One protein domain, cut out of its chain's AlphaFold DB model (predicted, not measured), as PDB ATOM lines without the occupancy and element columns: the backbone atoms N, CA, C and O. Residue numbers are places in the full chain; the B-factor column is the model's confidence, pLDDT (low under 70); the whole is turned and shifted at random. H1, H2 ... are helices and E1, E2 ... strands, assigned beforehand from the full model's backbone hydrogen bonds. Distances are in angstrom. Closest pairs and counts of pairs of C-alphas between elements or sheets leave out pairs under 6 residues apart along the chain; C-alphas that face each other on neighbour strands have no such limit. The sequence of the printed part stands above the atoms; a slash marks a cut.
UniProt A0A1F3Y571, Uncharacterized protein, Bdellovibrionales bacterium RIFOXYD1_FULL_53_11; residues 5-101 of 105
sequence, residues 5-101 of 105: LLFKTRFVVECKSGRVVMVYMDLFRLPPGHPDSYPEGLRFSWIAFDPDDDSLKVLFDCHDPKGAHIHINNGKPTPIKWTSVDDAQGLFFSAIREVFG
ATOM      1  N   LEU A   5     142.083   9.302 -52.058       94.44
ATOM      2  CA  LEU A   5     141.056   9.778 -52.984       94.44
ATOM      3  C   LEU A   5     140.591   8.608 -53.865       94.44
ATOM      4  O   LEU A   5     141.381   8.057 -54.627       94.44
ATOM      5  N   LEU A   6     139.321   8.223 -53.744       93.38
ATOM      6  CA  LEU A   6     138.709   7.169 -54.556       93.38
ATOM      7  C   LEU A   6     138.136   7.724 -55.852       93.38
ATOM      8  O   LEU A   6     138.253   7.107 -56.906       93.38
ATOM      9  N   PHE A   7     137.483   8.878 -55.753       92.50
ATOM     10  CA  PHE A   7     136.769   9.484 -56.861       92.50
ATOM     11  C   PHE A   7     136.825  11.001 -56.755       92.50
ATOM     12  O   PHE A   7     136.721  11.563 -55.666       92.50
ATOM     13  N   LYS A   8     136.985  11.642 -57.910       95.88
ATOM     14  CA  LYS A   8     136.961  13.088 -58.076       95.88
ATOM     15  C   LYS A   8     136.323  13.408 -59.408       95.88
ATOM     16  O   LYS A   8     136.855  13.026 -60.449       95.88
ATOM     17  N   THR A   9     135.218  14.136 -59.375       96.12
ATOM     18  CA  THR A   9     134.598  14.677 -60.582       96.12
ATOM     19  C   THR A   9     134.312  16.155 -60.425       96.12
ATOM     20  O   THR A   9     134.084  16.665 -59.324       96.12
ATOM     21  N   ARG A  10     134.366  16.848 -61.556       97.38
ATOM     22  CA  ARG A  10     134.017  18.252 -61.689       97.38
ATOM     23  C   ARG A  10     133.313  18.418 -63.014       97.38
ATOM     24  O   ARG A  10     133.862  18.027 -64.041       97.38
ATOM     25  N   PHE A  11     132.127  18.991 -62.988       97.31
ATOM     26  CA  PHE A  11     131.354  19.224 -64.194       97.31
ATOM     27  C   PHE A  11     130.469  20.450 -64.026       97.31
ATOM     28  O   PHE A  11     130.320  20.998 -62.930       97.31
ATOM     29  N   VAL A  12     129.940  20.896 -65.156       97.50
ATOM     30  CA  VAL A  12     129.022  22.022 -65.252       97.50
ATOM     31  C   VAL A  12     127.639  21.468 -65.523       97.50
ATOM     32  O   VAL A  12     127.486  20.550 -66.329       97.50
ATOM     33  N   VAL A  13     126.650  22.038 -64.855       96.12
ATOM     34  CA  VAL A  13     125.242  21.765 -65.094       96.12
ATOM     35  C   VAL A  13     124.581  23.055 -65.549       96.12
ATOM     36  O   VAL A  13     124.740  24.090 -64.907       96.12
ATOM     37  N   GLU A  14     123.839  22.989 -66.650       97.06
ATOM     38  CA  GLU A  14     122.966  24.074 -67.086       97.06
ATOM     39  C   GLU A  14     121.533  23.753 -66.655       97.06
ATOM     40  O   GLU A  14     120.938  22.756 -67.070       97.06
ATOM     41  N   CYS A  15     120.987  24.577 -65.767       96.44
ATOM     42  CA  CYS A  15     119.598  24.484 -65.346       96.44
ATOM     43  C   CYS A  15     118.672  24.938 -66.480       96.44
ATOM     44  O   CYS A  15     119.022  25.799 -67.283       96.44
ATOM     45  N   LYS A  16     117.423  24.460 -66.484       96.44
ATOM     46  CA  LYS A  16     116.389  24.863 -67.463       96.44
ATOM     47  C   LYS A  16     116.093  26.369 -67.471       96.44
ATOM     48  O   LYS A  16     115.503  26.875 -68.417       96.44
ATOM     49  N   SER A  17     116.485  27.079 -66.415       94.31
ATOM     50  CA  SER A  17     116.428  28.540 -66.310       94.31
ATOM     51  C   SER A  17     117.533  29.268 -67.092       94.31
ATOM     52  O   SER A  17     117.496  30.493 -67.165       94.31
ATOM     53  N   GLY A  18     118.518  28.547 -67.641       95.25
ATOM     54  CA  GLY A  18     119.754  29.097 -68.206       95.25
ATOM     55  C   GLY A  18     120.836  29.379 -67.158       95.25
ATOM     56  O   GLY A  18     121.895  29.904 -67.492       95.25
ATOM     57  N   ARG A  19     120.586  29.054 -65.881       95.50
ATOM     58  CA  ARG A  19     121.587  29.184 -64.816       95.50
ATOM     59  C   ARG A  19     122.671  28.120 -64.963       95.50
ATOM     60  O   ARG A  19     122.365  26.949 -65.165       95.50
ATOM     61  N   VAL A  20     123.922  28.526 -64.772       97.25
ATOM     62  CA  VAL A  20     125.085  27.637 -64.779       97.25
ATOM     63  C   VAL A  20     125.472  27.293 -63.343       97.25
ATOM     64  O   VAL A  20     125.616  28.175 -62.504       97.25
ATOM     65  N   VAL A  21     125.657  26.007 -63.055       97.94
ATOM     66  CA  VAL A  21     126.063  25.504 -61.739       97.94
ATOM     67  C   VAL A  21     127.339  24.685 -61.880       97.94
ATOM     68  O   VAL A  21     127.415  23.740 -62.669       97.94
ATOM     69  N   MET A  22     128.347  25.027 -61.084       98.25
ATOM     70  CA  MET A  22     129.589  24.270 -60.968       98.25
ATOM     71  C   MET A  22     129.410  23.185 -59.909       98.25
ATOM     72  O   MET A  22     129.093  23.503 -58.764       98.25
ATOM     73  N   VAL A  23     129.644  21.919 -60.261       98.19
ATOM     74  CA  VAL A  23     129.508  20.780 -59.339       98.19
ATOM     75  C   VAL A  23     130.848  20.080 -59.170       98.19
ATOM     76  O   VAL A  23     131.410  19.567 -60.138       98.19
ATOM     77  N   TYR A  24     131.355  20.028 -57.937       98.25
ATOM     78  CA  TYR A  24     132.567  19.299 -57.560       98.25
ATOM     79  C   TYR A  24     132.225  18.212 -56.550       98.25
ATOM     80  O   TYR A  24     131.537  18.470 -55.564       98.25
ATOM     81  N   MET A  25     132.733  17.004 -56.773       97.81
ATOM     82  CA  MET A  25     132.501  15.881 -55.875       97.81
ATOM     83  C   MET A  25     133.786  15.086 -55.679       97.81
ATOM     84  O   MET A  25     134.263  14.439 -56.613       97.81
ATOM     85  N   ASP A  26     134.298  15.096 -54.451       96.75
ATOM     86  CA  ASP A  26     135.418  14.267 -54.022       96.75
ATOM     87  C   ASP A  26     134.927  13.193 -53.024       96.75
ATOM     88  O   ASP A  26     134.139  13.476 -52.115       96.75
ATOM     89  N   LEU A  27     135.380  11.947 -53.189       94.44
ATOM     90  CA  LEU A  27     135.126  10.818 -52.285       94.44
ATOM     91  C   LEU A  27     136.457  10.184 -51.882       94.44
ATOM     92  O   LEU A  27     137.289   9.855 -52.730       94.44
ATOM     93  N   PHE A  28     136.632   9.956 -50.590       94.00
ATOM     94  CA  PHE A  28     137.860   9.463 -49.987       94.00
ATOM     95  C   PHE A  28     137.607   8.163 -49.224       94.00
ATOM     96  O   PHE A  28     136.575   8.014 -48.572       94.00
ATOM     97  N   ARG A  29     138.579   7.246 -49.254       92.69
ATOM     98  CA  ARG A  29     138.714   6.132 -48.313       92.69
ATOM     99  C   ARG A  29     139.628   6.569 -47.182       92.69
ATOM    100  O   ARG A  29     140.781   6.936 -47.403       92.69
ATOM    101  N   LEU A  30     139.116   6.498 -45.974       90.44
ATOM    102  CA  LEU A  30     139.847   6.729 -44.748       90.44
ATOM    103  C   LEU A  30     140.520   5.434 -44.281       90.44
ATOM    104  O   LEU A  30     140.025   4.336 -44.559       90.44
ATOM    105  N   PRO A  31     141.656   5.539 -43.575       88.44
ATOM    106  CA  PRO A  31     142.304   4.373 -43.002       88.44
ATOM    107  C   PRO A  31     141.391   3.689 -41.965       88.44
ATOM    108  O   PRO A  31     140.559   4.350 -41.336       88.44
ATOM    109  N   PRO A  32     141.547   2.372 -41.743       84.69
ATOM    110  CA  PRO A  32     140.803   1.666 -40.704       84.69
ATOM    111  C   PRO A  32     140.969   2.332 -39.331       84.69
ATOM    112  O   PRO A  32     142.085   2.667 -38.934       84.69
ATOM    113  N   GLY A  33     139.863   2.511 -38.605       80.06
ATOM    114  CA  GLY A  33     139.859   3.135 -37.277       80.06
ATOM    115  C   GLY A  33     139.937   4.667 -37.272       80.06
ATOM    116  O   GLY A  33     140.085   5.250 -36.201       80.06
ATOM    117  N   HIS A  34     139.845   5.328 -38.432       80.94
ATOM    118  CA  HIS A  34     139.752   6.787 -38.493       80.94
ATOM    119  C   HIS A  34     138.432   7.278 -37.867       80.94
ATOM    120  O   HIS A  34     137.390   6.726 -38.207       80.94
ATOM    121  N   PRO A  35     138.431   8.321 -37.017       71.69
ATOM    122  CA  PRO A  35     137.208   8.803 -36.364       71.69
ATOM    123  C   PRO A  35     136.142   9.264 -37.371       71.69
ATOM    124  O   PRO A  35     134.970   8.979 -37.185       71.69
ATOM    125  N   ASP A  36     136.560   9.871 -38.486       70.25
ATOM    126  CA  ASP A  36     135.660  10.327 -39.560       70.25
ATOM    127  C   ASP A  36     135.120   9.207 -40.482       70.25
ATOM    128  O   ASP A  36     134.539   9.511 -41.522       70.25
ATOM    129  N   SER A  37     135.346   7.919 -40.187       62.44
ATOM    130  CA  SER A  37     134.893   6.815 -41.048       62.44
ATOM    131  C   SER A  37     133.370   6.652 -41.028       62.44
ATOM    132  O   SER A  37     132.839   6.050 -40.094       62.44
ATOM    133  N   TYR A  38     132.662   7.090 -42.070       65.81
ATOM    134  CA  TYR A  38     131.202   6.964 -42.131       65.81
ATOM    135  C   TYR A  38     130.711   6.746 -43.560       65.81
ATOM    136  O   TYR A  38     131.242   7.355 -44.473       65.81
ATOM    137  N   PRO A  39     129.683   5.906 -43.760       75.44
ATOM    138  CA  PRO A  39     129.804   4.469 -43.531       75.44
ATOM    139  C   PRO A  39     131.040   3.869 -44.243       75.44
ATOM    140  O   PRO A  39     131.627   4.454 -45.148       75.44
ATOM    141  N   GLU A  40     131.466   2.679 -43.814       75.06
ATOM    142  CA  GLU A  40     132.523   1.889 -44.480       75.06
ATOM    143  C   GLU A  40     133.917   2.547 -44.581       75.06
ATOM    144  O   GLU A  40     134.722   2.176 -45.434       75.06
ATOM    145  N   GLY A  41     134.263   3.516 -43.730       86.44
ATOM    146  CA  GLY A  41     135.562   4.186 -43.883       86.44
ATOM    147  C   GLY A  41     135.598   5.154 -45.049       86.44
ATOM    148  O   GLY A  41     136.664   5.356 -45.615       86.44
ATOM    149  N   LEU A  42     134.462   5.730 -45.432       90.56
ATOM    150  CA  LEU A  42     134.406   6.753 -46.462       90.56
ATOM    151  C   LEU A  42     134.271   8.153 -45.860       90.56
ATOM    152  O   LEU A  42     133.903   8.333 -44.702       90.56
ATOM    153  N   ARG A  43     134.607   9.143 -46.682       91.56
ATOM    154  CA  ARG A  43     134.310  10.560 -46.474       91.56
ATOM    155  C   ARG A  43     134.024  11.195 -47.826       91.56
ATOM    156  O   ARG A  43     134.764  10.948 -48.775       91.56
ATOM    157  N   PHE A  44     133.002  12.036 -47.912       92.25
ATOM    158  CA  PHE A  44     132.763  12.873 -49.085       92.25
ATOM    159  C   PHE A  44     132.973  14.354 -48.774       92.25
ATOM    160  O   PHE A  44     132.812  14.780 -47.633       92.25
ATOM    161  N   SER A  45     133.307  15.123 -49.809       94.62
ATOM    162  CA  SER A  45     133.282  16.586 -49.808       94.62
ATOM    163  C   SER A  45     132.769  17.055 -51.166       94.62
ATOM    164  O   SER A  45     133.487  17.008 -52.170       94.62
ATOM    165  N   TRP A  46     131.487  17.403 -51.215       97.56
ATOM    166  CA  TRP A  46     130.772  17.757 -52.436       97.56
ATOM    167  C   TRP A  46     130.229  19.177 -52.335       97.56
ATOM    168  O   TRP A  46     129.723  19.596 -51.294       97.56
ATOM    169  N   ILE A  47     130.330  19.923 -53.426       98.31
ATOM    170  CA  ILE A  47     129.844  21.295 -53.517       98.31
ATOM    171  C   ILE A  47     129.199  21.527 -54.875       98.31
ATOM    172  O   ILE A  47     129.748  21.147 -55.907       98.31
ATOM    173  N   ALA A  48     128.045  22.177 -54.865       98.38
ATOM    174  CA  ALA A  48     127.466  22.808 -56.037       98.38
ATOM    175  C   ALA A  48     127.302  24.298 -55.759       98.38
ATOM    176  O   ALA A  48     126.855  24.660 -54.671       98.38
ATOM    177  N   PHE A  49     127.681  25.153 -56.700       98.19
ATOM    178  CA  PHE A  49     127.613  26.602 -56.523       98.19
ATOM    179  C   PHE A  49     127.386  27.321 -57.851       98.19
ATOM    180  O   PHE A  49     127.801  26.835 -58.907       98.19
ATOM    181  N   ASP A  50     126.730  28.474 -57.778       97.56
ATOM    182  CA  ASP A  50     126.643  29.411 -58.895       97.56
ATOM    183  C   ASP A  50     127.975  30.192 -58.961       97.56
ATOM    184  O   ASP A  50     128.392  30.766 -57.949       97.56
ATOM    185  N   PRO A  51     128.712  30.166 -60.087       96.94
ATOM    186  CA  PRO A  51     129.984  30.877 -60.197       96.94
ATOM    187  C   PRO A  51     129.821  32.404 -60.176       96.94
ATOM    188  O   PRO A  51     130.797  33.098 -59.883       96.94
ATOM    189  N   ASP A  52     128.617  32.907 -60.461       96.81
ATOM    190  CA  ASP A  52     128.292  34.329 -60.525       96.81
ATOM    191  C   ASP A  52     127.562  34.827 -59.256       96.81
ATOM    192  O   ASP A  52     127.465  36.038 -59.042       96.81
ATOM    193  N   ASP A  53     127.088  33.921 -58.386       95.81
ATOM    194  CA  ASP A  53     126.406  34.230 -57.118       95.81
ATOM    195  C   ASP A  53     126.912  33.345 -55.957       95.81
ATOM    196  O   ASP A  53     126.473  32.212 -55.743       95.81
ATOM    197  N   ASP A  54     127.816  33.894 -55.139       90.31
ATOM    198  CA  ASP A  54     128.465  33.195 -54.018       90.31
ATOM    199  C   ASP A  54     127.537  32.885 -52.824       90.31
ATOM    200  O   ASP A  54     127.904  32.122 -51.903       90.31
ATOM    201  N   SER A  55     126.331  33.459 -52.838       94.88
ATOM    202  CA  SER A  55     125.284  33.200 -51.859       94.88
ATOM    203  C   SER A  55     124.570  31.878 -52.129       94.88
ATOM    204  O   SER A  55     124.039  31.279 -51.190       94.88
ATOM    205  N   LEU A  56     124.624  31.381 -53.370       96.62
ATOM    206  CA  LEU A  56     123.945  30.167 -53.796       96.62
ATOM    207  C   LEU A  56     124.905  28.986 -53.859       96.62
ATOM    208  O   LEU A  56     125.713  28.840 -54.777       96.62
ATOM    209  N   LYS A  57     124.796  28.105 -52.863       97.69
ATOM    210  CA  LYS A  57     125.591  26.877 -52.803       97.69
ATOM    211  C   LYS A  57     124.956  25.792 -51.962       97.69
ATOM    212  O   LYS A  57     124.313  26.057 -50.947       97.69
ATOM    213  N   VAL A  58     125.230  24.561 -52.365       98.19
ATOM    214  CA  VAL A  58     124.922  23.334 -51.638       98.19
ATOM    215  C   VAL A  58     126.246  22.677 -51.275       98.19
ATOM    216  O   VAL A  58     127.021  22.329 -52.162       98.19
ATOM    217  N   LEU A  59     126.510  22.507 -49.981       97.38
ATOM    218  CA  LEU A  59     127.688  21.803 -49.470       97.38
ATOM    219  C   LEU A  59     127.251  20.510 -48.802       97.38
ATOM    220  O   LEU A  59     126.489  20.559 -47.841       97.38
ATOM    221  N   PHE A  60     127.763  19.378 -49.267       95.88
ATOM    222  CA  PHE A  60     127.613  18.068 -48.644       95.88
ATOM    223  C   PHE A  60     128.978  17.655 -48.094       95.88
ATOM    224  O   PHE A  60     129.920  17.449 -48.860       95.88
ATOM    225  N   ASP A  61     129.107  17.541 -46.775       93.31
ATOM    226  CA  ASP A  61     130.361  17.126 -46.136       93.31
ATOM    227  C   ASP A  61     130.100  16.088 -45.040       93.31
ATOM    228  O   ASP A  61     129.007  15.993 -44.471       93.31
ATOM    229  N   CYS A  62     131.119  15.292 -44.744       90.56
ATOM    230  CA  CYS A  62     131.103  14.334 -43.653       90.56
ATOM    231  C   CYS A  62     132.433  14.393 -42.902       90.56
ATOM    232  O   CYS A  62     133.490  14.122 -43.472       90.56
ATOM    233  N   HIS A  63     132.382  14.762 -41.622       86.06
ATOM    234  CA  HIS A  63     133.557  14.823 -40.753       86.06
ATOM    235  C   HIS A  63     133.146  14.735 -39.270       86.06
ATOM    236  O   HIS A  63     132.035  15.140 -38.904       86.06
ATOM    237  N   ASP A  64     134.021  14.244 -38.393       80.81
ATOM    238  CA  ASP A  64     133.814  14.252 -36.940       80.81
ATOM    239  C   ASP A  64     133.842  15.698 -36.395       80.81
ATOM    240  O   ASP A  64     134.486  16.585 -36.975       80.81
ATOM    241  N   PRO A  65     133.089  16.010 -35.326       84.44
ATOM    242  CA  PRO A  65     132.073  15.185 -34.660       84.44
ATOM    243  C   PRO A  65     130.671  15.316 -35.273       84.44
ATOM    244  O   PRO A  65     129.687  14.877 -34.684       84.44
ATOM    245  N   LYS A  66     130.536  15.986 -36.426       85.38
ATOM    246  CA  LYS A  66     129.224  16.342 -36.992       85.38
ATOM    247  C   LYS A  66     128.568  15.200 -37.765       85.38
ATOM    248  O   LYS A  66     127.347  15.184 -37.890       85.38
ATOM    249  N   GLY A  67     129.366  14.276 -38.294       89.44
ATOM    250  CA  GLY A  67     128.904  13.271 -39.243       89.44
ATOM    251  C   GLY A  67     128.515  13.889 -40.589       89.44
ATOM    252  O   GLY A  67     128.939  14.996 -40.937       89.44
ATOM    253  N   ALA A  68     127.722  13.153 -41.367       92.38
ATOM    254  CA  ALA A  68     127.224  13.605 -42.662       92.38
ATOM    255  C   ALA A  68     126.202  14.738 -42.492       92.38
ATOM    256  O   ALA A  68     125.231  14.609 -41.741       92.38
ATOM    257  N   HIS A  69     126.397  15.844 -43.205       95.25
ATOM    258  CA  HIS A  69     125.506  16.997 -43.136       95.25
ATOM    259  C   HIS A  69     125.527  17.826 -44.426       95.25
ATOM    260  O   HIS A  69     126.441  17.727 -45.245       95.25
ATOM    261  N   ILE A  70     124.502  18.666 -44.575       96.19
ATOM    262  CA  ILE A  70     124.331  19.596 -45.692       96.19
ATOM    263  C   ILE A  70     124.296  21.047 -45.219       96.19
ATOM    264  O   ILE A  70     123.708  21.345 -44.180       96.19
ATOM    265  N   HIS A  71     124.860  21.960 -46.006       96.50
ATOM    266  CA  HIS A  71     124.630  23.402 -45.887       96.50
ATOM    267  C   HIS A  71     123.986  23.919 -47.172       96.50
ATOM    268  O   HIS A  71     124.457  23.605 -48.262       96.50
ATOM    269  N   ILE A  72     122.950  24.746 -47.030       96.94
ATOM    270  CA  ILE A  72     122.271  25.437 -48.133       96.94
ATOM    271  C   ILE A  72     122.463  26.941 -47.957       96.94
ATOM    272  O   ILE A  72     122.097  27.471 -46.911       96.94
ATOM    273  N   ASN A  73     123.020  27.629 -48.956       93.25
ATOM    274  CA  ASN A  73     123.136  29.094 -49.035       93.25
ATOM    275  C   ASN A  73     123.747  29.757 -47.780       93.25
ATOM    276  O   ASN A  73     123.252  30.767 -47.285       93.25
ATOM    277  N   ASN A  74     124.818  29.168 -47.228       87.06
ATOM    278  CA  ASN A  74     125.445  29.558 -45.946       87.06
ATOM    279  C   ASN A  74     124.558  29.375 -44.694       87.06
ATOM    280  O   ASN A  74     124.860  29.911 -43.627       87.06
ATOM    281  N   GLY A  75     123.464  28.626 -44.810       92.00
ATOM    282  CA  GLY A  75     122.595  28.255 -43.702       92.00
ATOM    283  C   GLY A  75     123.272  27.334 -42.688       92.00
ATOM    284  O   GLY A  75     124.411  26.895 -42.848       92.00
ATOM    285  N   LYS A  76     122.545  27.029 -41.610       93.88
ATOM    286  CA  LYS A  76     123.032  26.095 -40.589       93.88
ATOM    287  C   LYS A  76     123.216  24.693 -41.188       93.88
ATOM    288  O   LYS A  76     122.402  24.293 -42.019       93.88
ATOM    289  N   PRO A  77     124.224  23.930 -40.724       95.06
ATOM    290  CA  PRO A  77     124.373  22.536 -41.111       95.06
ATOM    291  C   PRO A  77     123.145  21.738 -40.674       95.06
ATOM    292  O   PRO A  77     122.780  21.751 -39.496       95.06
ATOM    293  N   THR A  78     122.558  21.006 -41.610       95.56
ATOM    294  CA  THR A  78     121.469  20.065 -41.349       95.56
ATOM    295  C   THR A  78     122.029  18.646 -41.417       95.56
ATOM    296  O   THR A  78     122.590  18.275 -42.451       95.56
ATOM    297  N   PRO A  79     121.925  17.841 -40.345       94.81
ATOM    298  CA  PRO A  79     122.333  16.442 -40.385       94.81
ATOM    299  C   PRO A  79     121.563  15.674 -41.456       94.81
ATOM    300  O   PRO A  79     120.356  15.865 -41.616       94.81
ATOM    301  N   ILE A  80     122.246  14.772 -42.152       92.81
ATOM    302  CA  ILE A  80     121.624  13.883 -43.133       92.81
ATOM    303  C   ILE A  80     121.889  12.429 -42.766       92.81
ATOM    304  O   ILE A  80     122.886  12.089 -42.127       92.81
ATOM    305  N   LYS A  81     120.999  11.546 -43.212       89.62
ATOM    306  CA  LYS A  81     121.243  10.110 -43.144       89.62
ATOM    307  C   LYS A  81     122.018   9.681 -44.387       89.62
ATOM    308  O   LYS A  81     121.520   9.837 -45.496       89.62
ATOM    309  N   TRP A  82     123.199   9.103 -44.188       87.00
ATOM    310  CA  TRP A  82     124.007   8.521 -45.255       87.00
ATOM    311  C   TRP A  82     124.100   7.003 -45.084       87.00
ATOM    312  O   TRP A  82     124.689   6.513 -44.121       87.00
ATOM    313  N   THR A  83     123.478   6.266 -46.001       86.69
ATOM    314  CA  THR A  83     123.440   4.793 -46.011       86.69
ATOM    315  C   THR A  83     124.332   4.182 -47.080       86.69
ATOM    316  O   THR A  83     124.957   3.159 -46.826       86.69
ATOM    317  N   SER A  84     124.420   4.814 -48.249       90.00
ATOM    318  CA  SER A  84     125.264   4.399 -49.368       90.00
ATOM    319  C   SER A  84     125.727   5.618 -50.169       90.00
ATOM    320  O   SER A  84     125.170   6.709 -50.025       90.00
ATOM    321  N   VAL A  85     126.768   5.469 -50.993       90.38
ATOM    322  CA  VAL A  85     127.226   6.554 -51.882       90.38
ATOM    323  C   VAL A  85     126.100   6.992 -52.820       90.38
ATOM    324  O   VAL A  85     125.854   8.190 -52.921       90.38
ATOM    325  N   ASP A  86     125.375   6.047 -53.415       91.56
ATOM    326  CA  ASP A  86     124.274   6.326 -54.344       91.56
ATOM    327  C   ASP A  86     123.145   7.123 -53.670       91.56
ATOM    328  O   ASP A  86     122.684   8.128 -54.213       91.56
ATOM    329  N   ASP A  87     122.758   6.750 -52.443       90.81
ATOM    330  CA  ASP A  87     121.749   7.491 -51.674       90.81
ATOM    331  C   ASP A  87     122.212   8.926 -51.388       90.81
ATOM    332  O   ASP A  87     121.442   9.880 -51.527       90.81
ATOM    333  N   ALA A  88     123.485   9.099 -51.010       92.25
ATOM    334  CA  ALA A  88     124.047  10.422 -50.774       92.25
ATOM    335  C   ALA A  88     124.055  11.258 -52.057       92.25
ATOM    336  O   ALA A  88     123.692  12.434 -52.007       92.25
ATOM    337  N   GLN A  89     124.431  10.676 -53.201       94.44
ATOM    338  CA  GLN A  89     124.401  11.371 -54.491       94.44
ATOM    339  C   GLN A  89     122.979  11.812 -54.842       94.44
ATOM    340  O   GLN A  89     122.774  12.965 -55.222       94.44
ATOM    341  N   GLY A  90     121.987  10.936 -54.648       95.25
ATOM    342  CA  GLY A  90     120.577  11.264 -54.848       95.25
ATOM    343  C   GLY A  90     120.121  12.451 -53.994       95.25
ATOM    344  O   GLY A  90     119.528  13.396 -54.519       95.25
ATOM    345  N   LEU A  91     120.460  12.452 -52.699       95.56
ATOM    346  CA  LEU A  91     120.159  13.569 -51.798       95.56
ATOM    347  C   LEU A  91     120.858  14.864 -52.230       95.56
ATOM    348  O   LEU A  91     120.235  15.925 -52.237       95.56
ATOM    349  N   PHE A  92     122.128  14.778 -52.626       96.75
ATOM    350  CA  PHE A  92     122.899  15.928 -53.082       96.75
ATOM    351  C   PHE A  92     122.286  16.551 -54.341       96.75
ATOM    352  O   PHE A  92     121.981  17.740 -54.339       96.75
ATOM    353  N   PHE A  93     122.000  15.763 -55.381       97.12
ATOM    354  CA  PHE A  93     121.365  16.284 -56.596       97.12
ATOM    355  C   PHE A  93     119.936  16.778 -56.365       97.12
ATOM    356  O   PHE A  93     119.512  17.725 -57.026       97.12
ATOM    357  N   SER A  94     119.192  16.188 -55.425       96.62
ATOM    358  CA  SER A  94     117.894  16.733 -55.011       96.62
ATOM    359  C   SER A  94     118.040  18.131 -54.408       96.62
ATOM    360  O   SER A  94     117.284  19.026 -54.769       96.62
ATOM    361  N   ALA A  95     119.037  18.343 -53.546       97.06
ATOM    362  CA  ALA A  95     119.306  19.649 -52.952       97.06
ATOM    363  C   ALA A  95     119.779  20.684 -53.988       97.06
ATOM    364  O   ALA A  95     119.388  21.846 -53.918       97.06
ATOM    365  N   ILE A  96     120.571  20.272 -54.986       97.50
ATOM    366  CA  ILE A  96     120.930  21.151 -56.111       97.50
ATOM    367  C   ILE A  96     119.662  21.595 -56.850       97.50
ATOM    368  O   ILE A  96     119.506  22.785 -57.110       97.50
ATOM    369  N   ARG A  97     118.728  20.680 -57.144       97.50
ATOM    370  CA  ARG A  97     117.466  21.042 -57.818       97.50
ATOM    371  C   ARG A  97     116.607  21.990 -56.989       97.50
ATOM    372  O   ARG A  97     116.026  22.914 -57.545       97.50
ATOM    373  N   GLU A  98     116.564  21.804 -55.673       96.62
ATOM    374  CA  GLU A  98     115.831  22.695 -54.766       96.62
ATOM    375  C   GLU A  98     116.387  24.129 -54.782       96.62
ATOM    376  O   GLU A  98     115.617  25.087 -54.760       96.62
ATOM    377  N   VAL A  99     117.713  24.289 -54.861       96.94
ATOM    378  CA  VAL A  99     118.371  25.608 -54.815       96.94
ATOM    379  C   VAL A  99     118.455  26.282 -56.183       96.94
ATOM    380  O   VAL A  99     118.232  27.489 -56.293       96.94
ATOM    381  N   PHE A 100     118.812  25.533 -57.224       97.00
ATOM    382  CA  PHE A 100     119.158  26.090 -58.535       97.00
ATOM    383  C   PHE A 100     118.085  25.861 -59.606       97.00
ATOM    384  O   PHE A 100     118.083  26.560 -60.621       97.00
ATOM    385  N   GLY A 101     117.148  24.938 -59.368       96.44
ATOM    386  CA  GLY A 101     116.126  24.512 -60.322       96.44
ATOM    387  C   GLY A 101     116.497  23.236 -61.081       96.44
ATOM    388  O   GLY A 101     117.562  22.651 -60.890       96.44
TER     389      GLY A 101
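This is residues 5 to 101 of the 105 residues of an uncharacterized protein of Bdellovibrionales bacterium RIFOXYD1_FULL_53_11 (UniProt A0A1F3Y571). Picture one sheet of five antiparallel strands, a gently curled wall, with a single helix, H1, laid lengthwise over one of its faces and the other face bare of helices. The first hairpin, E1 and E2, has the longest strands, and H1 covers mainly E3 and E4. The printed part has 97 residues, with five named strands followed by one named helix, in the order E1 E2 E3 E4 E5 H1, and the strands stand in that same order across the sheet. The class is mixed, helices and strands; the whole is compact, with a radius of gyration of the C-alphas of 13.6 A, yet elongated, spanning 45 by 26 by 20 A.

Find C-alpha 5 at (141.056, 9.778, -52.984), where E1 begins; it runs through residues 5 to 14 over 27.0 A. E2, residues 20 to 29, comes back over 30.3 A. E3 is residues 42 to 49, 23.3 A long; E4 is residues 57 to 63, 18.8 A; E5 is residues 67 to 72, 16.5 A, ending at C-alpha 72, (122.271, 25.437, -48.133). H1, residues 85 to 100, covers 22.2 A and ends at C-alpha 100, (119.158, 26.090, -58.535).

Begin with the sheet, a meander, each strand the antiparallel neighbour of the one before; E1 and E5 are its edge strands. In the hairpin E1 and E2, look at N 9 and O 25, 2.9 A apart and within hydrogen-bond range. In the hairpin E2 and E3, N 24 and O 47 are within that range at 2.8 A. For the hairpin E3 and E4 see N 46 and O 60, 2.8 A, and for the hairpin E4 and E5 see N 71 and O 59, 2.8 A, both pairs within hydrogen-bond range. The sheet is twisted, with C-alphas up to 4.2 A off its best plane. H1 is on the sheet at a height over the sheet of 8.3 A, making two layers, a helix on one face of a sheet. It lies over E3 and E4, and runs along the strands, at 16 degrees to E3 on the local plane. The closest C-alphas of E4 and H1 are those of Val 58 and Ile 96, 6.4 A apart. In H1 every O i to N i+4 pair is within hydrogen-bond range. E1 and E5 are apart.

The two C-alphas farthest apart are those of Ser 17 and Gly 33, at 45.1 A. The printed part has no cut. Look for the long links at residues 30 to 41, between E2 and E3, and residues 73 to 84, between E5 and H1; residues 78 to 79 of the latter pair antiparallel with residues 69 to 70 of E5. The mean pLDDT of the printed part is 92.3, and residues 37 to 38 are under 70.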